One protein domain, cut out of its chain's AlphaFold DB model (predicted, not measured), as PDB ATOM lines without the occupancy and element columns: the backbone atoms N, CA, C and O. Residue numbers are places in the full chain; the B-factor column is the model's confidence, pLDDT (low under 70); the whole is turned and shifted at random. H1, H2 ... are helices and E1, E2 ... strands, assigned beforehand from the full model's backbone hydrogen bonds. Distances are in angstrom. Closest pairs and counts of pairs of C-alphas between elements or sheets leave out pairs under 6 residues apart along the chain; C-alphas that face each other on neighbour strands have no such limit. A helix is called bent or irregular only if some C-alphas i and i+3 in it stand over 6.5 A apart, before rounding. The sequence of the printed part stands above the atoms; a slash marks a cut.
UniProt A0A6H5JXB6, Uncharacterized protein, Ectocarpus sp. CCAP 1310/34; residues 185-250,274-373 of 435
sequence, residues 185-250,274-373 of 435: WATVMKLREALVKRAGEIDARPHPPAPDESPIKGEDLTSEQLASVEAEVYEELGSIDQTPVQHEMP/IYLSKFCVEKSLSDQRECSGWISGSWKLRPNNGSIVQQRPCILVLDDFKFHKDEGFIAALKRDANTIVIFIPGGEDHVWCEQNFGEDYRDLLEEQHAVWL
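What this domain is: This is residues 185 to 250 and 274 to 373 of the 435 residues of an uncharacterized protein of Ectocarpus sp. CCAP 1310/34 (UniProt A0A6H5JXB6). A small three-strand sheet, E1, E4 and E5, sits in the middle, with H1 over one face of it and the side-by-side pair H3 and H4 reaching it through H4. Toward one end of the long axis lie the two-strand ribbon E2 and E3 and the long, kinked H5; toward the other lies H2, with residues 209 to 214 sticking out. The printed part has 166 residues with five named helices and five named strands, in the order H1 H2 E1 E2 E3 H3 E4 H4 E5 H5, and is mostly helix. The larger sheet runs E1, E4, E5, all parallel; E2 and E3 are antiparallel. The whole is elongated, 66 by 34 by 33 A, and only just loose, close to compact, with a radius of gyration of the C-alphas of 18.6 A.

Where its parts are: Find C-alpha 185 at (58.400, -33.777, 84.789); from there H1 runs 26.5 A to residue 203. H2 is residues 223 to 236, 19.8 A long; E1 is 237 to 239, E2 243 to 246 and E3 274 to 276. H3 is residues 288 to 299, 14.8 A long. Find E4, residues 315 to 318, from C-alpha 315 at (45.916, -20.444, 86.736). H4 is residues 327 to 337, 14.7 A long, and E5 is 340 to 343. H5, residues 349 to 373, runs 32.2 A to C-alpha 373 at (22.136, -34.735, 57.721).

How they stand to each other: Look first at inner strand E4: N 238 and O 315 are 2.8 A apart toward E1, and N 316 and O 340 are 2.8 A apart toward E5. E4, H4 and E5 form a strand-helix-strand unit, two parallel neighbour strands with a helix between, whose crossover is right-handed. H1 and this sheet make two layers, a helix on one face of a sheet: H1 is over E4 and E5 at a height over the sheet of 10.6 A. H1 touches H2 with residues 195 to 203 alone, about perpendicular at 74 degrees; the closest C-alphas, of Ala 199 and Val 229, are 5.8 A apart. H4 only grazes the sheet; it touches H3 at a shallow tilt of 19 degrees, the same way, with the closest C-alphas, of Gln 288 and Phe 329, 6.5 A apart. Between E2 and E3, N 245 and O 274 are 2.8 A apart. H5 touches no helix; its closest C-alpha to E2 is that of Gly 358, 7.7 A from that of Thr 243. Every O i to N i+4 pair is within hydrogen-bond range in H1, H2, H3 and H4; in H5, 15 of 21 are. H5 has a kink of 44 degrees near residue 356 and is only just irregular, with C-alphas 352 and 355 6.8 A apart.

The domain as a whole: The two C-alphas farthest apart, of Asp 212 and Leu 373, are 68.1 A apart. Residues 251 to 273 are not printed, and C-alphas 250 and 274 are 15.8 A apart across the cut. The links H1 to H2, E3 to H3 and H3 to E4 are long. The mean pLDDT of the printed part is 75.7; look for values under 70 in 44 residues, among them 274 to 285, 303 to 311 and 348 to 362.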
ATOM      1  N   TRP A 185      58.368 -33.596  83.348       76.88
ATOM      2  CA  TRP A 185      58.400 -33.777  84.789       76.88
ATOM      3  C   TRP A 185      58.644 -32.459  85.524       76.88
ATOM      4  O   TRP A 185      57.986 -32.185  86.522       76.88
ATOM      5  N   ALA A 186      59.538 -31.608  85.018       78.81
ATOM      6  CA  ALA A 186      59.764 -30.286  85.592       78.81
ATOM      7  C   ALA A 186      58.504 -29.405  85.529       78.81
ATOM      8  O   ALA A 186      58.209 -28.699  86.493       78.81
ATOM      9  N   THR A 187      57.739 -29.461  84.435       77.88
ATOM     10  CA  THR A 187      56.464 -28.740  84.314       77.88
ATOM     11  C   THR A 187      55.408 -29.296  85.266       77.88
ATOM     12  O   THR A 187      54.777 -28.515  85.976       77.88
ATOM     13  N   VAL A 188      55.278 -30.623  85.371       76.94
ATOM     14  CA  VAL A 188      54.400 -31.287  86.354       76.94
ATOM     15  C   VAL A 188      54.745 -30.842  87.773       76.94
ATOM     16  O   VAL A 188      53.851 -30.531  88.554       76.94
ATOM     17  N   MET A 189      56.034 -30.789  88.114       78.56
ATOM     18  CA  MET A 189      56.486 -30.368  89.441       78.56
ATOM     19  C   MET A 189      56.171 -28.896  89.704       78.56
ATOM     20  O   MET A 189      55.641 -28.589  90.764       78.56
ATOM     21  N   LYS A 190      56.392 -27.998  88.736       77.31
ATOM     22  CA  LYS A 190      56.013 -26.579  88.863       77.31
ATOM     23  C   LYS A 190      54.509 -26.389  89.021       77.31
ATOM     24  O   LYS A 190      54.082 -25.581  89.841       77.31
ATOM     25  N   LEU A 191      53.708 -27.128  88.250       78.12
ATOM     26  CA  LEU A 191      52.255 -27.126  88.390       78.12
ATOM     27  C   LEU A 191      51.877 -27.615  89.787       78.12
ATOM     28  O   LEU A 191      51.161 -26.924  90.497       78.12
ATOM     29  N   ARG A 192      52.431 -28.745  90.232       77.88
ATOM     30  CA  ARG A 192      52.199 -29.280  91.576       77.88
ATOM     31  C   ARG A 192      52.571 -28.277  92.669       77.88
ATOM     32  O   ARG A 192      51.777 -28.077  93.574       77.88
ATOM     33  N   GLU A 193      53.732 -27.636  92.590       78.31
ATOM     34  CA  GLU A 193      54.163 -26.606  93.544       78.31
ATOM     35  C   GLU A 193      53.197 -25.415  93.567       78.31
ATOM     36  O   GLU A 193      52.817 -24.954  94.643       78.31
ATOM     37  N   ALA A 194      52.752 -24.947  92.395       76.12
ATOM     38  CA  ALA A 194      51.769 -23.872  92.290       76.12
ATOM     39  C   ALA A 194      50.423 -24.268  92.916       76.12
ATOM     40  O   ALA A 194      49.864 -23.490  93.687       76.12
ATOM     41  N   LEU A 195      49.942 -25.487  92.651       78.25
ATOM     42  CA  LEU A 195      48.696 -26.010  93.216       78.25
ATOM     43  C   LEU A 195      48.804 -26.229  94.732       78.25
ATOM     44  O   LEU A 195      47.882 -25.873  95.449       78.25
ATOM     45  N   VAL A 196      49.928 -26.747  95.244       77.44
ATOM     46  CA  VAL A 196      50.162 -26.951  96.691       77.44
ATOM     47  C   VAL A 196      50.265 -25.620  97.430       77.44
ATOM     48  O   VAL A 196      49.698 -25.460  98.511       77.44
ATOM     49  N   LYS A 197      50.969 -24.641  96.855       79.62
ATOM     50  CA  LYS A 197      51.009 -23.289  97.415       79.62
ATOM     51  C   LYS A 197      49.600 -22.701  97.461       79.62
ATOM     52  O   LYS A 197      49.192 -22.178  98.496       79.62
ATOM     53  N   ARG A 198      48.850 -22.843  96.365       75.38
ATOM     54  CA  ARG A 198      47.474 -22.359  96.277       75.38
ATOM     55  C   ARG A 198      46.580 -23.044  97.301       75.38
ATOM     56  O   ARG A 198      45.849 -22.360  97.998       75.38
ATOM     57  N   ALA A 199      46.714 -24.354  97.456       76.06
ATOM     58  CA  ALA A 199      45.991 -25.158  98.428       76.06
ATOM     59  C   ALA A 199      46.131 -24.638  99.863       76.06
ATOM     60  O   ALA A 199      45.127 -24.452 100.546       76.06
ATOM     61  N   GLY A 200      47.359 -24.328 100.289       74.25
ATOM     62  CA  GLY A 200      47.598 -23.716 101.600       74.25
ATOM     63  C   GLY A 200      46.948 -22.332 101.737       74.25
ATOM     64  O   GLY A 200      46.377 -22.016 102.776       74.25
ATOM     65  N   GLU A 201      46.967 -21.519 100.674       77.00
ATOM     66  CA  GLU A 201      46.257 -20.229 100.641       77.00
ATOM     67  C   GLU A 201      44.726 -20.391 100.676       77.00
ATOM     68  O   GLU A 201      44.024 -19.486 101.123       77.00
ATOM     69  N   ILE A 202      44.184 -21.507 100.175       73.06
ATOM     70  CA  ILE A 202      42.749 -21.808 100.224       73.06
ATOM     71  C   ILE A 202      42.322 -22.173 101.644       73.06
ATOM     72  O   ILE A 202      41.408 -21.552 102.184       73.06
ATOM     73  N   ASP A 203      43.008 -23.137 102.252       74.19
ATOM     74  CA  ASP A 203      42.669 -23.664 103.577       74.19
ATOM     75  C   ASP A 203      42.824 -22.608 104.688       74.19
ATOM     76  O   ASP A 203      41.984 -22.503 105.580       74.19
ATOM     77  N   ALA A 204      43.822 -21.724 104.576       73.62
ATOM     78  CA  ALA A 204      44.045 -20.641 105.537       73.62
ATOM     79  C   ALA A 204      42.944 -19.555 105.551       73.62
ATOM     80  O   ALA A 204      42.966 -18.671 106.408       73.62
ATOM     81  N   ARG A 205      41.985 -19.561 104.611       71.31
ATOM     82  CA  ARG A 205      40.926 -18.534 104.517       71.31
ATOM     83  C   ARG A 205      39.817 -18.679 105.563       71.31
ATOM     84  O   ARG A 205      39.550 -17.698 106.256       71.31
ATOM     85  N   PRO A 206      39.137 -19.833 105.688       70.81
ATOM     86  CA  PRO A 206      38.155 -20.041 106.754       70.81
ATOM     87  C   PRO A 206      38.798 -20.098 108.148       70.81
ATOM     88  O   PRO A 206      38.126 -19.813 109.141       70.81
ATOM     89  N   HIS A 207      40.090 -20.425 108.223       69.81
ATOM     90  CA  HIS A 207      40.841 -20.578 109.466       69.81
ATOM     91  C   HIS A 207      42.151 -19.788 109.394       69.81
ATOM     92  O   HIS A 207      43.208 -20.381 109.163       69.81
ATOM     93  N   PRO A 208      42.111 -18.449 109.557       72.00
ATOM     94  CA  PRO A 208      43.337 -17.672 109.610       72.00
ATOM     95  C   PRO A 208      44.198 -18.203 110.763       72.00
ATOM     96  O   PRO A 208      43.675 -18.361 111.873       72.00
ATOM     97  N   PRO A 209      45.486 -18.503 110.522       71.31
ATOM     98  CA  PRO A 209      46.362 -18.988 111.576       71.31
ATOM     99  C   PRO A 209      46.438 -17.949 112.698       71.31
ATOM    100  O   PRO A 209      46.363 -16.738 112.446       71.31
ATOM    101  N   ALA A 210      46.576 -18.413 113.940       79.25
ATOM    102  CA  ALA A 210      46.855 -17.515 115.054       79.25
ATOM    103  C   ALA A 210      48.132 -16.688 114.768       79.25
ATOM    104  O   ALA A 210      48.977 -17.124 113.984       79.25
ATOM    105  N   PRO A 211      48.316 -15.499 115.378       84.00
ATOM    106  CA  PRO A 211      49.469 -14.628 115.110       84.00
ATOM    107  C   PRO A 211      50.848 -15.296 115.269       84.00
ATOM    108  O   PRO A 211      51.842 -14.789 114.755       84.00
ATOM    109  N   ASP A 212      50.909 -16.405 116.003       87.25
ATOM    110  CA  ASP A 212      52.079 -17.226 116.297       87.25
ATOM    111  C   ASP A 212      52.087 -18.597 115.592       87.25
ATOM    112  O   ASP A 212      53.093 -19.309 115.652       87.25
ATOM    113  N   GLU A 213      51.020 -18.965 114.881       77.94
ATOM    114  CA  GLU A 213      50.945 -20.207 114.112       77.94
ATOM    115  C   GLU A 213      51.414 -19.998 112.669       77.94
ATOM    116  O   GLU A 213      51.067 -19.037 111.981       77.94
ATOM    117  N   SER A 214      52.228 -20.931 112.179       74.56
ATOM    118  CA  SER A 214      52.576 -20.966 110.758       74.56
ATOM    119  C   SER A 214      51.389 -21.502 109.951       74.56
ATOM    120  O   SER A 214      50.743 -22.444 110.412       74.56
ATOM    121  N   PRO A 215      51.119 -20.976 108.741       73.94
ATOM    122  CA  PRO A 215      50.113 -21.546 107.853       73.94
ATOM    123  C   PRO A 215      50.349 -23.044 107.641       73.94
ATOM    124  O   PRO A 215      51.496 -23.467 107.446       73.94
ATOM    125  N   ILE A 216      49.270 -23.831 107.648       72.69
ATOM    126  CA  ILE A 216      49.322 -25.258 107.318       72.69
ATOM    127  C   ILE A 216      49.904 -25.381 105.908       72.69
ATOM    128  O   ILE A 216      49.447 -24.732 104.962       72.69
ATOM    129  N   LYS A 217      50.961 -26.182 105.755       75.12
ATOM    130  CA  LYS A 217      51.514 -26.450 104.427       75.12
ATOM    131  C   LYS A 217      50.517 -27.319 103.675       75.12
ATOM    132  O   LYS A 217      49.957 -28.241 104.251       75.12
ATOM    133  N   GLY A 218      50.350 -27.092 102.372       65.75
ATOM    134  CA  GLY A 218      49.416 -27.889 101.565       65.75
ATOM    135  C   GLY A 218      49.684 -29.404 101.595       65.75
ATOM    136  O   GLY A 218      48.785 -30.190 101.326       65.75
ATOM    137  N   GLU A 219      50.902 -29.825 101.955       76.06
ATOM    138  CA  GLU A 219      51.286 -31.234 102.138       76.06
ATOM    139  C   GLU A 219      50.679 -31.881 103.396       76.06
ATOM    140  O   GLU A 219      50.561 -33.104 103.445       76.06
ATOM    141  N   ASP A 220      50.276 -31.072 104.378       80.44
ATOM    142  CA  ASP A 220      49.741 -31.503 105.673       80.44
ATOM    143  C   ASP A 220      48.198 -31.505 105.707       80.44
ATOM    144  O   ASP A 220      47.595 -31.779 106.746       80.44
ATOM    145  N   LEU A 221      47.541 -31.202 104.580       76.62
ATOM    146  CA  LEU A 221      46.080 -31.202 104.471       76.62
ATOM    147  C   LEU A 221      45.511 -32.623 104.588       76.62
ATOM    148  O   LEU A 221      46.020 -33.583 104.004       76.62
ATOM    149  N   THR A 222      44.394 -32.755 105.304       84.31
ATOM    150  CA  THR A 222      43.623 -34.005 105.331       84.31
ATOM    151  C   THR A 222      43.001 -34.296 103.961       84.31
ATOM    152  O   THR A 222      42.820 -33.396 103.144       84.31
ATOM    153  N   SER A 223      42.615 -35.549 103.694       77.44
ATOM    154  CA  SER A 223      41.996 -35.921 102.409       77.44
ATOM    155  C   SER A 223      40.699 -35.159 102.103       77.44
ATOM    156  O   SER A 223      40.411 -34.904 100.938       77.44
ATOM    157  N   GLU A 224      39.926 -34.775 103.124       79.38
ATOM    158  CA  GLU A 224      38.702 -33.979 102.955       79.38
ATOM    159  C   GLU A 224      39.014 -32.519 102.605       79.38
ATOM    160  O   GLU A 224      38.426 -31.973 101.672       79.38
ATOM    161  N   GLN A 225      39.989 -31.910 103.291       76.56
ATOM    162  CA  GLN A 225      40.481 -30.573 102.944       76.56
ATOM    163  C   GLN A 225      41.069 -30.561 101.534       76.56
ATOM    164  O   GLN A 225      40.769 -29.663 100.755       76.56
ATOM    165  N   LEU A 226      41.839 -31.593 101.176       76.00
ATOM    166  CA  LEU A 226      42.413 -31.738  99.845       76.00
ATOM    167  C   LEU A 226      41.323 -31.774  98.767       76.00
ATOM    168  O   LEU A 226      41.452 -31.062  97.782       76.00
ATOM    169  N   ALA A 227      40.238 -32.529  98.968       77.44
ATOM    170  CA  ALA A 227      39.134 -32.608  98.009       77.44
ATOM    171  C   ALA A 227      38.376 -31.274  97.861       77.44
ATOM    172  O   ALA A 227      38.010 -30.886  96.751       77.44
ATOM    173  N   SER A 228      38.161 -30.550  98.967       76.56
ATOM    174  CA  SER A 228      37.542 -29.216  98.935       76.56
ATOM    175  C   SER A 228      38.423 -28.209  98.197       76.56
ATOM    176  O   SER A 228      37.941 -27.435  97.373       76.56
ATOM    177  N   VAL A 229      39.719 -28.230  98.490       76.81
ATOM    178  CA  VAL A 229      40.717 -27.381  97.845       76.81
ATOM    179  C   VAL A 229      40.853 -27.724  96.365       76.81
ATOM    180  O   VAL A 229      40.937 -26.826  95.538       76.81
ATOM    181  N   GLU A 230      40.857 -29.007  96.022       76.25
ATOM    182  CA  GLU A 230      40.952 -29.498  94.651       76.25
ATOM    183  C   GLU A 230      39.783 -28.983  93.808       76.25
ATOM    184  O   GLU A 230      40.015 -28.415  92.742       76.25
ATOM    185  N   ALA A 231      38.548 -29.079  94.311       78.38
ATOM    186  CA  ALA A 231      37.372 -28.538  93.631       78.38
ATOM    187  C   ALA A 231      37.507 -27.032  93.346       78.38
ATOM    188  O   ALA A 231      37.239 -26.588  92.231       78.38
ATOM    189  N   GLU A 232      37.979 -26.255  94.322       77.56
ATOM    190  CA  GLU A 232      38.155 -24.810  94.168       77.56
ATOM    191  C   GLU A 232      39.307 -24.456  93.211       77.56
ATOM    192  O   GLU A 232      39.183 -23.565  92.371       77.56
ATOM    193  N   VAL A 233      40.411 -25.200  93.271       78.69
ATOM    194  CA  VAL A 233      41.544 -25.066  92.348       78.69
ATOM    195  C   VAL A 233      41.130 -25.388  90.908       78.69
ATOM    196  O   VAL A 233      41.578 -24.711  89.983       78.69
ATOM    197  N   TYR A 234      40.252 -26.371  90.694       79.12
ATOM    198  CA  TYR A 234      39.723 -26.688  89.366       79.12
ATOM    199  C   TYR A 234      38.873 -25.559  88.770       79.12
ATOM    200  O   TYR A 234      38.886 -25.373  87.553       79.12
ATOM    201  N   GLU A 235      38.175 -24.772  89.592       80.25
ATOM    202  CA  GLU A 235      37.449 -23.591  89.108       80.25
ATOM    203  C   GLU A 235      38.397 -22.464  88.665       80.25
ATOM    204  O   GLU A 235      38.108 -21.750  87.698       80.25
ATOM    205  N   GLU A 236      39.536 -22.319  89.350       83.31
ATOM    206  CA  GLU A 236      40.579 -21.328  89.046       83.31
ATOM    207  C   GLU A 236      41.470 -21.740  87.867       83.31
ATOM    208  O   GLU A 236      42.063 -20.883  87.201       83.31
ATOM    209  N   LEU A 237      41.555 -23.043  87.589       86.50
ATOM    210  CA  LEU A 237      42.296 -23.581  86.462       86.50
ATOM    211  C   LEU A 237      41.549 -23.294  85.155       86.50
ATOM    212  O   LEU A 237      40.324 -23.402  85.032       86.50
ATOM    213  N   GLY A 238      42.299 -22.899  84.140       89.06
ATOM    214  CA  GLY A 238      41.831 -22.842  82.769       89.06
ATOM    215  C   GLY A 238      42.913 -23.316  81.822       89.06
ATOM    216  O   GLY A 238      44.105 -23.229  82.117       89.06
ATOM    217  N   SER A 239      42.478 -23.798  80.671       90.19
ATOM    218  CA  SER A 239      43.328 -24.042  79.520       90.19
ATOM    219  C   SER A 239      42.721 -23.365  78.301       90.19
ATOM    220  O   SER A 239      41.517 -23.088  78.246       90.19
ATOM    221  N   ILE A 240      43.573 -23.077  77.330       88.38
ATOM    222  CA  ILE A 240      43.161 -22.676  75.992       88.38
ATOM    223  C   ILE A 240      43.933 -23.534  75.005       88.38
ATOM    224  O   ILE A 240      45.127 -23.778  75.176       88.38
ATOM    225  N   ASP A 241      43.223 -23.990  73.991       85.81
ATOM    226  CA  ASP A 241      43.796 -24.681  72.855       85.81
ATOM    227  C   ASP A 241      43.043 -24.227  71.600       85.81
ATOM    228  O   ASP A 241      41.918 -23.713  71.681       85.81
ATOM    229  N   GLN A 242      43.686 -24.377  70.450       81.81
ATOM    230  CA  GLN A 242      43.106 -24.101  69.150       81.81
ATOM    231  C   GLN A 242      43.051 -25.382  68.340       81.81
ATOM    232  O   GLN A 242      44.070 -25.892  67.881       81.81
ATOM    233  N   THR A 243      41.842 -25.864  68.080       79.81
ATOM    234  CA  THR A 243      41.659 -26.980  67.157       79.81
ATOM    235  C   THR A 243      41.171 -26.443  65.815       79.81
ATOM    236  O   THR A 243      40.114 -25.805  65.764       79.81
ATOM    237  N   PRO A 244      41.908 -26.670  64.712       74.56
ATOM    238  CA  PRO A 244      41.382 -26.376  63.392       74.56
ATOM    239  C   PRO A 244      40.212 -27.321  63.114       74.56
ATOM    240  O   PRO A 244      40.358 -28.545  63.156       74.56
ATOM    241  N   VAL A 245      39.055 -26.750  62.812       73.88
ATOM    242  CA  VAL A 245      37.896 -27.474  62.306       73.88
ATOM    243  C   VAL A 245      37.866 -27.318  60.800       73.88
ATOM    244  O   VAL A 245      37.820 -26.218  60.247       73.88
ATOM    245  N   GLN A 246      37.932 -28.462  60.134       73.12
ATOM    246  CA  GLN A 246      37.733 -28.548  58.700       73.12
ATOM    247  C   GLN A 246      36.230 -28.579  58.441       73.12
ATOM    248  O   GLN A 246      35.511 -29.329  59.101       73.12
ATOM    249  N   HIS A 247      35.764 -27.794  57.469       66.94
ATOM    250  CA  HIS A 247      34.371 -27.847  57.008       66.94
ATOM    251  C   HIS A 247      33.966 -29.262  56.554       66.94
ATOM    252  O   HIS A 247      32.805 -29.650  56.628       66.94
ATOM    253  N   GLU A 248      34.943 -30.049  56.105       64.31
ATOM    254  CA  GLU A 248      34.763 -31.431  55.686       64.31
ATOM    255  C   GLU A 248      35.047 -32.383  56.853       64.31
ATOM    256  O   GLU A 248      36.167 -32.861  57.046       64.31
ATOM    257  N   MET A 249      34.020 -32.674  57.647       56.22
ATOM    258  CA  MET A 249      34.088 -33.773  58.609       56.22
ATOM    259  C   MET A 249      33.990 -35.124  57.887       56.22
ATOM    260  O   MET A 249      33.326 -35.222  56.850       56.22
ATOM    261  N   PRO A 250      34.647 -36.186  58.392       52.88
ATOM    262  CA  PRO A 250      34.585 -37.496  57.765       52.88
ATOM    263  C   PRO A 250      33.133 -37.969  57.682       52.88
ATOM    264  O   PRO A 250      32.491 -38.258  58.685       52.88
ATOM    265  N   ILE A 274      38.347 -23.207  59.861       56.72
ATOM    266  CA  ILE A 274      37.831 -22.395  60.964       56.72
ATOM    267  C   ILE A 274      38.544 -22.845  62.231       56.72
ATOM    268  O   ILE A 274      38.581 -24.036  62.537       56.72
ATOM    269  N   TYR A 275      39.119 -21.914  62.983       55.66
ATOM    270  CA  TYR A 275      39.782 -22.246  64.238       55.66
ATOM    271  C   TYR A 275      38.791 -22.137  65.386       55.66
ATOM    272  O   TYR A 275      38.196 -21.087  65.629       55.66
ATOM    273  N   LEU A 276      38.625 -23.229  66.125       52.47
ATOM    274  CA  LEU A 276      37.824 -23.209  67.333       52.47
ATOM    275  C   LEU A 276      38.732 -23.086  68.549       52.47
ATOM    276  O   LEU A 276      39.564 -23.949  68.823       52.47
ATOM    277  N   SER A 277      38.535 -21.993  69.281       55.28
ATOM    278  CA  SER A 277      38.733 -21.975  70.728       55.28
ATOM    279  C   SER A 277      37.354 -22.165  71.379       55.28
ATOM    280  O   SER A 277      36.357 -22.310  70.670       55.28
ATOM    281  N   LYS A 278      37.218 -22.090  72.711       52.41
ATOM    282  CA  LYS A 278      35.888 -22.055  73.373       52.41
ATOM    283  C   LYS A 278      34.962 -20.930  72.839       52.41
ATOM    284  O   LYS A 278      33.782 -20.897  73.169       52.41
ATOM    285  N   PHE A 279      35.511 -20.034  72.012       51.03
ATOM    286  CA  PHE A 279      34.841 -19.070  71.152       51.03
ATOM    287  C   PHE A 279      35.218 -19.357  69.684       51.03
ATOM    288  O   PHE A 279      36.403 -19.503  69.362       51.03
ATOM    289  N   CYS A 280      34.220 -19.447  68.801       45.94
ATOM    290  CA  CYS A 280      34.432 -19.559  67.357       45.94
ATOM    291  C   CYS A 280      35.052 -18.261  66.837       45.94
ATOM    292  O   CYS A 280      34.456 -17.195  66.995       45.94
ATOM    293  N   VAL A 281      36.223 -18.341  66.208       54.22
ATOM    294  CA  VAL A 281      36.839 -17.195  65.535       54.22
ATOM    295  C   VAL A 281      37.197 -17.641  64.119       54.22
ATOM    296  O   VAL A 281      37.829 -18.675  63.926       54.22
ATOM    297  N   GLU A 282      36.782 -16.875  63.106       45.25
ATOM    298  CA  GLU A 282      37.138 -17.149  61.699       45.25
ATOM    299  C   GLU A 282      38.657 -17.110  61.463       45.25
ATOM    300  O   GLU A 282      39.163 -17.643  60.479       45.25
ATOM    301  N   LYS A 283      39.400 -16.496  62.386       57.16
ATOM    302  CA  LYS A 283      40.856 -16.393  62.381       57.16
ATOM    303  C   LYS A 283      41.436 -17.097  63.610       57.16
ATOM    304  O   LYS A 283      40.859 -17.077  64.693       57.16
ATOM    305  N   SER A 284      42.551 -17.799  63.419       63.91
ATOM    306  CA  SER A 284      43.326 -18.407  64.510       63.91
ATOM    307  C   SER A 284      43.890 -17.329  65.423       63.91
ATOM    308  O   SER A 284      44.353 -16.343  64.856       63.91
ATOM    309  N   LEU A 285      44.033 -17.599  66.739       65.56
ATOM    310  CA  LEU A 285      44.779 -16.838  67.770       65.56
ATOM    311  C   LEU A 285      46.280 -16.818  67.438       65.56
ATOM    312  O   LEU A 285      47.166 -17.214  68.188       65.56
ATOM    313  N   SER A 286      46.547 -16.384  66.229       72.81
ATOM    314  CA  SER A 286      47.787 -16.418  65.488       72.81
ATOM    315  C   SER A 286      48.431 -15.049  65.481       72.81
ATOM    316  O   SER A 286      49.441 -14.849  64.814       72.81
ATOM    317  N   ASP A 287      47.860 -14.101  66.219       82.06
ATOM    318  CA  ASP A 287      48.492 -12.842  66.516       82.06
ATOM    319  C   ASP A 287      48.124 -12.350  67.922       82.06
ATOM    320  O   ASP A 287      47.216 -12.838  68.605       82.06
ATOM    321  N   GLN A 288      48.892 -11.361  68.365       81.44
ATOM    322  CA  GLN A 288      48.778 -10.753  69.683       81.44
ATOM    323  C   GLN A 288      47.437 -10.029  69.894       81.44
ATOM    324  O   GLN A 288      46.959  -9.919  71.028       81.44
ATOM    325  N   ARG A 289      46.824  -9.514  68.820       85.75
ATOM    326  CA  ARG A 289      45.576  -8.750  68.891       85.75
ATOM    327  C   ARG A 289      44.421  -9.679  69.226       85.75
ATOM    328  O   ARG A 289      43.641  -9.365  70.119       85.75
ATOM    329  N   GLU A 290      44.349 -10.822  68.560       85.88
ATOM    330  CA  GLU A 290      43.321 -11.825  68.819       85.88
ATOM    331  C   GLU A 290      43.479 -12.444  70.207       85.88
ATOM    332  O   GLU A 290      42.503 -12.550  70.948       85.88
ATOM    333  N   CYS A 291      44.717 -12.723  70.624       86.50
ATOM    334  CA  CYS A 291      45.011 -13.154  71.988       86.50
ATOM    335  C   CYS A 291      44.531 -12.127  73.035       86.50
ATOM    336  O   CYS A 291      43.922 -12.488  74.040       86.50
ATOM    337  N   SER A 292      44.739 -10.831  72.784       86.25
ATOM    338  CA  SER A 292      44.261  -9.750  73.663       86.25
ATOM    339  C   SER A 292      42.732  -9.632  73.676       86.25
ATOM    340  O   SER A 292      42.128  -9.379  74.727       86.25
ATOM    341  N   GLY A 293      42.102  -9.837  72.516       88.00
ATOM    342  CA  GLY A 293      40.651  -9.909  72.367       88.00
ATOM    343  C   GLY A 293      40.064 -11.056  73.183       88.00
ATOM    344  O   GLY A 293      39.131 -10.835  73.950       88.00
ATOM    345  N   TRP A 294      40.674 -12.240  73.115       90.62
ATOM    346  CA  TRP A 294      40.283 -13.398  73.917       90.62
ATOM    347  C   TRP A 294      40.438 -13.150  75.422       90.62
ATOM    348  O   TRP A 294      39.529 -13.461  76.193       90.62
ATOM    349  N   ILE A 295      41.533 -12.521  75.873       89.75
ATOM    350  CA  ILE A 295      41.677 -12.173  77.298       89.75
ATOM    351  C   ILE A 295      40.478 -11.337  77.758       89.75
ATOM    352  O   ILE A 295      39.881 -11.614  78.798       89.75
ATOM    353  N   SER A 296      40.124 -10.310  76.985       88.81
ATOM    354  CA  SER A 296      39.096  -9.347  77.383       88.81
ATOM    355  C   SER A 296      37.675  -9.886  77.230       88.81
ATOM    356  O   SER A 296      36.852  -9.668  78.112       88.81
ATOM    357  N   GLY A 297      37.395 -10.599  76.138       88.94
ATOM    358  CA  GLY A 297      36.066 -11.111  75.801       88.94
ATOM    359  C   GLY A 297      35.754 -12.499  76.358       88.94
ATOM    360  O   GLY A 297      34.605 -12.920  76.313       88.94
ATOM    361  N   SER A 298      36.746 -13.218  76.880       88.12
ATOM    362  CA  SER A 298      36.569 -14.606  77.319       88.12
ATOM    363  C   SER A 298      37.164 -14.840  78.694       88.12
ATOM    364  O   SER A 298      36.461 -15.247  79.617       88.12
ATOM    365  N   TRP A 299      38.460 -14.570  78.855       89.56
ATOM    366  CA  TRP A 299      39.162 -14.926  80.084       89.56
ATOM    367  C   TRP A 299      38.679 -14.097  81.276       89.56
ATOM    368  O   TRP A 299      38.316 -14.668  82.304       89.56
ATOM    369  N   LYS A 300      38.596 -12.770  81.130       85.50
ATOM    370  CA  LYS A 300      38.100 -11.846  82.170       85.50
ATOM    371  C   LYS A 300      36.607 -11.987  82.473       85.50
ATOM    372  O   LYS A 300      36.152 -11.520  83.504       85.50
ATOM    373  N   LEU A 301      35.831 -12.603  81.582       84.38
ATOM    374  CA  LEU A 301      34.402 -12.818  81.819       84.38
ATOM    375  C   LEU A 301      34.123 -14.072  82.655       84.38
ATOM    376  O   LEU A 301      32.965 -14.340  82.978       84.38
ATOM    377  N   ARG A 302      35.145 -14.869  83.010       80.75
ATOM    378  CA  ARG A 302      34.929 -16.034  83.876       80.75
ATOM    379  C   ARG A 302      34.394 -15.569  85.243       80.75
ATOM    380  O   ARG A 302      34.927 -14.602  85.782       80.75
ATOM    381  N   PRO A 303      33.425 -16.289  85.845       68.62
ATOM    382  CA  PRO A 303      32.752 -15.885  87.090       68.62
ATOM    383  C   PRO A 303      33.682 -15.560  88.271       68.62
ATOM    384  O   PRO A 303      33.295 -14.823  89.173       68.62
ATOM    385  N   ASN A 304      34.922 -16.054  88.233       66.44
ATOM    386  CA  ASN A 304      35.923 -15.897  89.289       66.44
ATOM    387  C   ASN A 304      37.132 -15.040  88.864       66.44
ATOM    388  O   ASN A 304      38.055 -14.849  89.653       66.44
ATOM    389  N   ASN A 305      37.143 -14.509  87.638       63.94
ATOM    390  CA  ASN A 305      38.273 -13.775  87.080       63.94
ATOM    391  C   ASN A 305      37.960 -12.275  87.005       63.94
ATOM    392  O   ASN A 305      37.661 -11.746  85.942       63.94
ATOM    393  N   GLY A 306      37.997 -11.589  88.152       50.22
ATOM    394  CA  GLY A 306      37.814 -10.131  88.201       50.22
ATOM    395  C   GLY A 306      36.550  -9.628  88.898       50.22
ATOM    396  O   GLY A 306      36.231  -8.446  88.780       50.22
ATOM    397  N   SER A 307      35.854 -10.456  89.685       47.75
ATOM    398  CA  SER A 307      34.957  -9.893  90.698       47.75
ATOM    399  C   SER A 307      35.789  -9.068  91.684       47.75
ATOM    400  O   SER A 307      36.722  -9.584  92.302       47.75
ATOM    401  N   ILE A 308      35.426  -7.793  91.861       44.31
ATOM    402  CA  ILE A 308      35.984  -6.855  92.856       44.31
ATOM    403  C   ILE A 308      36.077  -7.472  94.265       44.31
ATOM    404  O   ILE A 308      36.895  -7.049  95.079       44.31
ATOM    405  N   VAL A 309      35.268  -8.494  94.549       48.56
ATOM    406  CA  VAL A 309      35.179  -9.157  95.852       48.56
ATOM    407  C   VAL A 309      36.269 -10.229  96.050       48.56
ATOM    408  O   VAL A 309      36.526 -10.629  97.182       48.56
ATOM    409  N   GLN A 310      36.956 -10.692  94.997       54.88
ATOM    410  CA  GLN A 310      37.986 -11.732  95.101       54.88
ATOM    411  C   GLN A 310      39.159 -11.467  94.142       54.88
ATOM    412  O   GLN A 310      39.160 -11.901  92.995       54.88
ATOM    413  N   GLN A 311      40.203 -10.794  94.647       62.56
ATOM    414  CA  GLN A 311      41.514 -10.574  94.003       62.56
ATOM    415  C   GLN A 311      42.331 -11.874  93.837       62.56
ATOM    416  O   GLN A 311      43.507 -11.951  94.199       62.56
ATOM    417  N   ARG A 312      41.712 -12.952  93.364       72.44
ATOM    418  CA  ARG A 312      42.352 -14.265  93.290       72.44
ATOM    419  C   ARG A 312      43.094 -14.422  91.970       72.44
ATOM    420  O   ARG A 312      42.548 -14.037  90.935       72.44
ATOM    421  N   PRO A 313      44.328 -14.944  91.985       80.69
ATOM    422  CA  PRO A 313      45.013 -15.225  90.748       80.69
ATOM    423  C   PRO A 313      44.481 -16.514  90.122       80.69
ATOM    424  O   PRO A 313      44.494 -17.559  90.767       80.69
ATOM    425  N   CYS A 314      44.027 -16.453  88.870       85.88
ATOM    426  CA  CYS A 314      43.651 -17.651  88.114       85.88
ATOM    427  C   CYS A 314      44.902 -18.365  87.584       85.88
ATOM    428  O   CYS A 314      45.921 -17.720  87.332       85.88
ATOM    429  N   ILE A 315      44.825 -19.677  87.354       88.94
ATOM    430  CA  ILE A 315      45.916 -20.444  86.736       88.94
ATOM    431  C   ILE A 315      45.525 -20.748  85.291       88.94
ATOM    432  O   ILE A 315      44.524 -21.413  85.044       88.94
ATOM    433  N   LEU A 316      46.320 -20.278  84.333       91.75
ATOM    434  CA  LEU A 316      46.130 -20.556  82.913       91.75
ATOM    435  C   LEU A 316      47.264 -21.443  82.403       91.75
ATOM    436  O   LEU A 316      48.434 -21.054  82.429       91.75
ATOM    437  N   VAL A 317      46.897 -22.631  81.935       91.56
ATOM    438  CA  VAL A 317      47.808 -23.587  81.308       91.56
ATOM    439  C   VAL A 317      47.724 -23.425  79.794       91.56
ATOM    440  O   VAL A 317      46.643 -23.521  79.214       91.56
ATOM    441  N   LEU A 318      48.864 -23.150  79.169       92.12
ATOM    442  CA  LEU A 318      49.008 -22.895  77.737       92.12
ATOM    443  C   LEU A 318      49.936 -23.935  77.115       92.12
ATOM    444  O   LEU A 318      50.869 -24.400  77.774       92.12
ATOM    445  N   ASP A 319      49.728 -24.258  75.844       90.19
ATOM    446  CA  ASP A 319      50.729 -24.975  75.055       90.19
ATOM    447  C   ASP A 319      51.960 -24.083  74.771       90.19
ATOM    448  O   ASP A 319      52.002 -22.883  75.072       90.19
ATOM    449  N   ASP A 320      52.996 -24.672  74.180       87.81
ATOM    450  CA  ASP A 320      54.270 -23.997  73.910       87.81
ATOM    451  C   ASP A 320      54.229 -23.047  72.695       87.81
ATOM    452  O   ASP A 320      55.278 -22.676  72.149       87.81
ATOM    453  N   PHE A 321      53.032 -22.668  72.234       86.81
ATOM    454  CA  PHE A 321      52.844 -21.903  71.014       86.81
ATOM    455  C   PHE A 321      53.495 -20.519  71.098       86.81
ATOM    456  O   PHE A 321      53.421 -19.804  72.099       86.81
ATOM    457  N   LYS A 322      54.146 -20.105  70.005       87.69
ATOM    458  CA  LYS A 322      54.986 -18.895  69.981       87.69
ATOM    459  C   LYS A 322      54.247 -17.621  70.414       87.69
ATOM    460  O   LYS A 322      54.871 -16.758  71.018       87.69
ATOM    461  N   PHE A 323      52.947 -17.509  70.130       86.75
ATOM    462  CA  PHE A 323      52.148 -16.339  70.508       86.75
ATOM    463  C   PHE A 323      51.668 -16.388  71.960       86.75
ATOM    464  O   PHE A 323      51.558 -15.342  72.588       86.75
ATOM    465  N   HIS A 324      51.498 -17.577  72.540       89.25
ATOM    466  CA  HIS A 324      51.248 -17.722  73.975       89.25
ATOM    467  C   HIS A 324      52.454 -17.295  74.820       89.25
ATOM    468  O   HIS A 324      52.303 -16.893  75.973       89.25
ATOM    469  N   LYS A 325      53.655 -17.340  74.235       91.50
ATOM    470  CA  LYS A 325      54.899 -16.869  74.853       91.50
ATOM    471  C   LYS A 325      55.207 -15.396  74.619       91.50
ATOM    472  O   LYS A 325      56.232 -14.921  75.108       91.50
ATOM    473  N   ASP A 326      54.378 -14.691  73.856       93.19
ATOM    474  CA  ASP A 326      54.585 -13.272  73.616       93.19
ATOM    475  C   ASP A 326      54.591 -12.508  74.949       93.19
ATOM    476  O   ASP A 326      53.697 -12.665  75.784       93.19
ATOM    477  N   GLU A 327      55.614 -11.683  75.171       93.50
ATOM    478  CA  GLU A 327      55.776 -10.973  76.442       93.50
ATOM    479  C   GLU A 327      54.622 -10.003  76.702       93.50
ATOM    480  O   GLU A 327      54.194  -9.859  77.847       93.50
ATOM    481  N   GLY A 328      54.083  -9.375  75.651       92.75
ATOM    482  CA  GLY A 328      52.927  -8.491  75.757       92.75
ATOM    483  C   GLY A 328      51.663  -9.250  76.150       92.75
ATOM    484  O   GLY A 328      50.923  -8.795  77.021       92.75
ATOM    485  N   PHE A 329      51.456 -10.442  75.588       92.06
ATOM    486  CA  PHE A 329      50.357 -11.328  75.966       92.06
ATOM    487  C   PHE A 329      50.469 -11.814  77.421       92.06
ATOM    488  O   PHE A 329      49.517 -11.682  78.195       92.06
ATOM    489  N   ILE A 330      51.645 -12.294  77.840       94.19
ATOM    490  CA  ILE A 330      51.893 -12.715  79.231       94.19
ATOM    491  C   ILE A 330      51.720 -11.532  80.193       94.19
ATOM    492  O   ILE A 330      51.147 -11.685  81.275       94.19
ATOM    493  N   ALA A 331      52.216 -10.350  79.823       93.25
ATOM    494  CA  ALA A 331      52.066  -9.143  80.624       93.25
ATOM    495  C   ALA A 331      50.594  -8.743  80.764       93.25
ATOM    496  O   ALA A 331      50.175  -8.407  81.869       93.25
ATOM    497  N   ALA A 332      49.798  -8.836  79.694       91.31
ATOM    498  CA  ALA A 332      48.361  -8.573  79.734       91.31
ATOM    499  C   ALA A 332      47.620  -9.562  80.649       91.31
ATOM    500  O   ALA A 332      46.822  -9.142  81.482       91.31
ATOM    501  N   LEU A 333      47.932 -10.861  80.582       92.31
ATOM    502  CA  LEU A 333      47.363 -11.871  81.485       92.31
ATOM    503  C   LEU A 333      47.674 -11.581  82.959       92.31
ATOM    504  O   LEU A 333      46.790 -11.646  83.814       92.31
ATOM    505  N   LYS A 334      48.925 -11.228  83.266       91.00
ATOM    506  CA  LYS A 334      49.349 -10.924  84.640       91.00
ATOM    507  C   LYS A 334      48.756  -9.615  85.152       91.00
ATOM    508  O   LYS A 334      48.234  -9.581  86.261       91.00
ATOM    509  N   ARG A 335      48.845  -8.545  84.358       88.00
ATOM    510  CA  ARG A 335      48.427  -7.192  84.749       88.00
ATOM    511  C   ARG A 335      46.913  -7.053  84.780       88.00
ATOM    512  O   ARG A 335      46.378  -6.500  85.731       88.00
ATOM    513  N   ASP A 336      46.236  -7.545  83.747       85.19
ATOM    514  CA  ASP A 336      44.827  -7.231  83.524       85.19
ATOM    515  C   ASP A 336      43.883  -8.332  84.025       85.19
ATOM    516  O   ASP A 336      42.698  -8.067  84.204       85.19
ATOM    517  N   ALA A 337      44.382  -9.556  84.228       84.62
ATOM    518  CA  ALA A 337      43.581 -10.706  84.656       84.62
ATOM    519  C   ALA A 337      44.190 -11.466  85.849       84.62
ATOM    520  O   ALA A 337      43.792 -12.596  86.117       84.62
ATOM    521  N   ASN A 338      45.185 -10.891  86.539       87.62
ATOM    522  CA  ASN A 338      45.834 -11.491  87.712       87.62
ATOM    523  C   ASN A 338      46.241 -12.966  87.500       87.62
ATOM    524  O   ASN A 338      46.074 -13.803  88.373       87.62
ATOM    525  N   THR A 339      46.696 -13.345  86.307       89.75
ATOM    526  CA  THR A 339      46.799 -14.767  85.943       89.75
ATOM    527  C   THR A 339      48.217 -15.318  86.109       89.75
ATOM    528  O   THR A 339      49.193 -14.733  85.630       89.75
ATOM    529  N   ILE A 340      48.333 -16.486  86.741       90.44
ATOM    530  CA  ILE A 340      49.537 -17.320  86.764       90.44
ATOM    531  C   ILE A 340      49.551 -18.149  85.482       90.44
ATOM    532  O   ILE A 340      48.661 -18.960  85.249       90.44
ATOM    533  N   VAL A 341      50.573 -17.953  84.654       92.50
ATOM    534  CA  VAL A 341      50.705 -18.640  83.364       92.50
ATOM    535  C   VAL A 341      51.690 -19.797  83.489       92.50
ATOM    536  O   VAL A 341      52.813 -19.607  83.964       92.50
ATOM    537  N   ILE A 342      51.278 -20.982  83.042       91.06
ATOM    538  CA  ILE A 342      52.091 -22.201  83.012       91.06
ATOM    539  C   ILE A 342      52.128 -22.720  81.575       91.06
ATOM    540  O   ILE A 342      51.085 -22.883  80.954       91.06
ATOM    541  N   PHE A 343      53.327 -22.999  81.061       90.81
ATOM    542  CA  PHE A 343      53.518 -23.538  79.714       90.81
ATOM    543  C   PHE A 343      53.755 -25.048  79.750       90.81
ATOM    544  O   PHE A 343      54.636 -25.525  80.475       90.81
ATOM    545  N   ILE A 344      53.000 -25.781  78.938       88.06
ATOM    546  CA  ILE A 344      53.243 -27.186  78.621       88.06
ATOM    547  C   ILE A 344      54.353 -27.228  77.566       88.06
ATOM    548  O   ILE A 344      54.262 -26.520  76.565       88.06
ATOM    549  N   PRO A 345      55.425 -28.010  77.769       82.38
ATOM    550  CA  PRO A 345      56.480 -28.133  76.776       82.38
ATOM    551  C   PRO A 345      55.948 -28.795  75.500       82.38
ATOM    552  O   PRO A 345      55.189 -29.761  75.555       82.38
ATOM    553  N   GLY A 346      56.382 -28.296  74.341       79.62
ATOM    554  CA  GLY A 346      55.884 -28.771  73.050       79.62
ATOM    555  C   GLY A 346      56.113 -30.272  72.825       79.62
ATOM    556  O   GLY A 346      57.134 -30.834  73.232       79.62
ATOM    557  N   GLY A 347      55.166 -30.914  72.135       71.69
ATOM    558  CA  GLY A 347      55.174 -32.359  71.870       71.69
ATOM    559  C   GLY A 347      54.406 -33.192  72.904       71.69
ATOM    560  O   GLY A 347      54.271 -34.406  72.727       71.69
ATOM    561  N   GLU A 348      53.863 -32.554  73.944       68.12
ATOM    562  CA  GLU A 348      53.046 -33.188  74.987       68.12
ATOM    563  C   GLU A 348      51.564 -32.813  74.950       68.12
ATOM    564  O   GLU A 348      50.790 -33.327  75.754       68.12
ATOM    565  N   ASP A 349      51.148 -31.981  74.000       63.28
ATOM    566  CA  ASP A 349      49.803 -31.386  73.930       63.28
ATOM    567  C   ASP A 349      48.685 -32.449  73.990       63.28
ATOM    568  O   ASP A 349      47.673 -32.289  74.672       63.28
ATOM    569  N   HIS A 350      48.932 -33.617  73.390       61.66
ATOM    570  CA  HIS A 350      48.022 -34.766  73.393       61.66
ATOM    571  C   HIS A 350      47.783 -35.414  74.771       61.66
ATOM    572  O   HIS A 350      46.764 -36.070  74.972       61.66
ATOM    573  N   VAL A 351      48.727 -35.298  75.710       64.56
ATOM    574  CA  VAL A 351      48.588 -35.860  77.066       64.56
ATOM    575  C   VAL A 351      47.761 -34.930  77.950       64.56
ATOM    576  O   VAL A 351      47.051 -35.401  78.833       64.56
ATOM    577  N   TRP A 352      47.846 -33.621  77.710       64.69
ATOM    578  CA  TRP A 352      47.328 -32.603  78.622       64.69
ATOM    579  C   TRP A 352      46.035 -31.937  78.140       64.69
ATOM    580  O   TRP A 352      45.156 -31.684  78.962       64.69
ATOM    581  N   CYS A 353      45.896 -31.675  76.837       62.41
ATOM    582  CA  CYS A 353      44.768 -30.929  76.271       62.41
ATOM    583  C   CYS A 353      43.802 -31.820  75.471       62.41
ATOM    584  O   CYS A 353      42.592 -31.769  75.702       62.41
ATOM    585  N   GLU A 354      44.305 -32.672  74.567       58.16
ATOM    586  CA  GLU A 354      43.429 -33.379  73.610       58.16
ATOM    587  C   GLU A 354      42.536 -34.454  74.255       58.16
ATOM    588  O   GLU A 354      41.388 -34.608  73.838       58.16
ATOM    589  N   GLN A 355      43.015 -35.165  75.286       57.31
ATOM    590  CA  GLN A 355      42.304 -36.320  75.864       57.31
ATOM    591  C   GLN A 355      40.978 -35.989  76.563       57.31
ATOM    592  O   GLN A 355      40.166 -36.891  76.728       57.31
ATOM    593  N   ASN A 356      40.749 -34.738  76.979       55.56
ATOM    594  CA  ASN A 356      39.570 -34.389  77.786       55.56
ATOM    595  C   ASN A 356      38.558 -33.479  77.074       55.56
ATOM    596  O   ASN A 356      37.426 -33.385  77.527       55.56
ATOM    597  N   PHE A 357      38.947 -32.780  76.003       55.44
ATOM    598  CA  PHE A 357      38.048 -31.845  75.308       55.44
ATOM    599  C   PHE A 357      37.962 -32.093  73.803       55.44
ATOM    600  O   PHE A 357      36.886 -31.947  73.230       55.44
ATOM    601  N   GLY A 358      39.070 -32.468  73.156       58.88
ATOM    602  CA  GLY A 358      39.104 -32.650  71.704       58.88
ATOM    603  C   GLY A 358      38.315 -33.873  71.234       58.88
ATOM    604  O   GLY A 358      37.639 -33.799  70.208       58.88
ATOM    605  N   GLU A 359      38.381 -34.979  71.982       62.28
ATOM    606  CA  GLU A 359      37.651 -36.215  71.658       62.28
ATOM    607  C   GLU A 359      36.136 -36.038  71.858       62.28
ATOM    608  O   GLU A 359      35.389 -36.157  70.888       62.28
ATOM    609  N   ASP A 360      35.693 -35.622  73.049       67.00
ATOM    610  CA  ASP A 360      34.266 -35.420  73.357       67.00
ATOM    611  C   ASP A 360      33.593 -34.388  72.434       67.00
ATOM    612  O   ASP A 360      32.432 -34.537  72.050       67.00
ATOM    613  N   TYR A 361      34.314 -33.329  72.048       61.53
ATOM    614  CA  TYR A 361      33.772 -32.304  71.160       61.53
ATOM    615  C   TYR A 361      33.695 -32.759  69.701       61.53
ATOM    616  O   TYR A 361      32.723 -32.436  69.018       61.53
ATOM    617  N   ARG A 362      34.689 -33.515  69.207       65.56
ATOM    618  CA  ARG A 362      34.592 -34.138  67.880       65.56
ATOM    619  C   ARG A 362      33.385 -35.069  67.835       65.56
ATOM    620  O   ARG A 362      32.618 -34.980  66.885       65.56
ATOM    621  N   ASP A 363      33.200 -35.889  68.862       71.56
ATOM    622  CA  ASP A 363      32.070 -36.813  68.949       71.56
ATOM    623  C   ASP A 363      30.730 -36.053  68.953       71.56
ATOM    624  O   ASP A 363      29.811 -36.417  68.219       71.56
ATOM    625  N   LEU A 364      30.635 -34.942  69.695       70.94
ATOM    626  CA  LEU A 364      29.450 -34.075  69.689       70.94
ATOM    627  C   LEU A 364      29.216 -33.410  68.325       70.94
ATOM    628  O   LEU A 364      28.076 -33.337  67.870       70.94
ATOM    629  N   LEU A 365      30.261 -32.910  67.661       67.25
ATOM    630  CA  LEU A 365      30.137 -32.352  66.314       67.25
ATOM    631  C   LEU A 365      29.672 -33.417  65.324       67.25
ATOM    632  O   LEU A 365      28.814 -33.134  64.492       67.25
ATOM    633  N   GLU A 366      30.232 -34.627  65.396       70.75
ATOM    634  CA  GLU A 366      29.833 -35.758  64.558       70.75
ATOM    635  C   GLU A 366      28.362 -36.124  64.805       70.75
ATOM    636  O   GLU A 366      27.618 -36.317  63.843       70.75
ATOM    637  N   GLU A 367      27.909 -36.117  66.063       73.31
ATOM    638  CA  GLU A 367      26.505 -36.314  66.432       73.31
ATOM    639  C   GLU A 367      25.598 -35.207  65.869       73.31
ATOM    640  O   GLU A 367      24.603 -35.504  65.210       73.31
ATOM    641  N   GLN A 368      25.949 -33.931  66.062       70.19
ATOM    642  CA  GLN A 368      25.174 -32.793  65.547       70.19
ATOM    643  C   GLN A 368      25.133 -32.775  64.015       70.19
ATOM    644  O   GLN A 368      24.091 -32.503  63.422       70.19
ATOM    645  N   HIS A 369      26.241 -33.115  63.356       70.44
ATOM    646  CA  HIS A 369      26.303 -33.242  61.904       70.44
ATOM    647  C   HIS A 369      25.445 -34.411  61.401       70.44
ATOM    648  O   HIS A 369      24.760 -34.273  60.389       70.44
ATOM    649  N   ALA A 370      25.416 -35.540  62.116       69.88
ATOM    650  CA  ALA A 370      24.537 -36.661  61.794       69.88
ATOM    651  C   ALA A 370      23.050 -36.299  61.952       69.88
ATOM    652  O   ALA A 370      22.246 -36.649  61.086       69.88
ATOM    653  N   VAL A 371      22.685 -35.560  63.009       72.00
ATOM    654  CA  VAL A 371      21.329 -35.010  63.189       72.00
ATOM    655  C   VAL A 371      20.982 -34.071  62.036       72.00
ATOM    656  O   VAL A 371      19.941 -34.241  61.403       72.00
ATOM    657  N   TRP A 372      21.879 -33.146  61.695       79.81
ATOM    658  CA  TRP A 372      21.668 -32.202  60.603       79.81
ATOM    659  C   TRP A 372      21.477 -32.905  59.250       79.81
ATOM    660  O   TRP A 372      20.542 -32.578  58.521       79.81
ATOM    661  N   LEU A 373      22.295 -33.916  58.932       70.00
ATOM    662  CA  LEU A 373      22.136 -34.735  57.721       70.00
ATOM    663  C   LEU A 373      20.812 -35.513  57.709       70.00
ATOM    664  O   LEU A 373      20.201 -35.662  56.653       70.00
TER     665      LEU A 373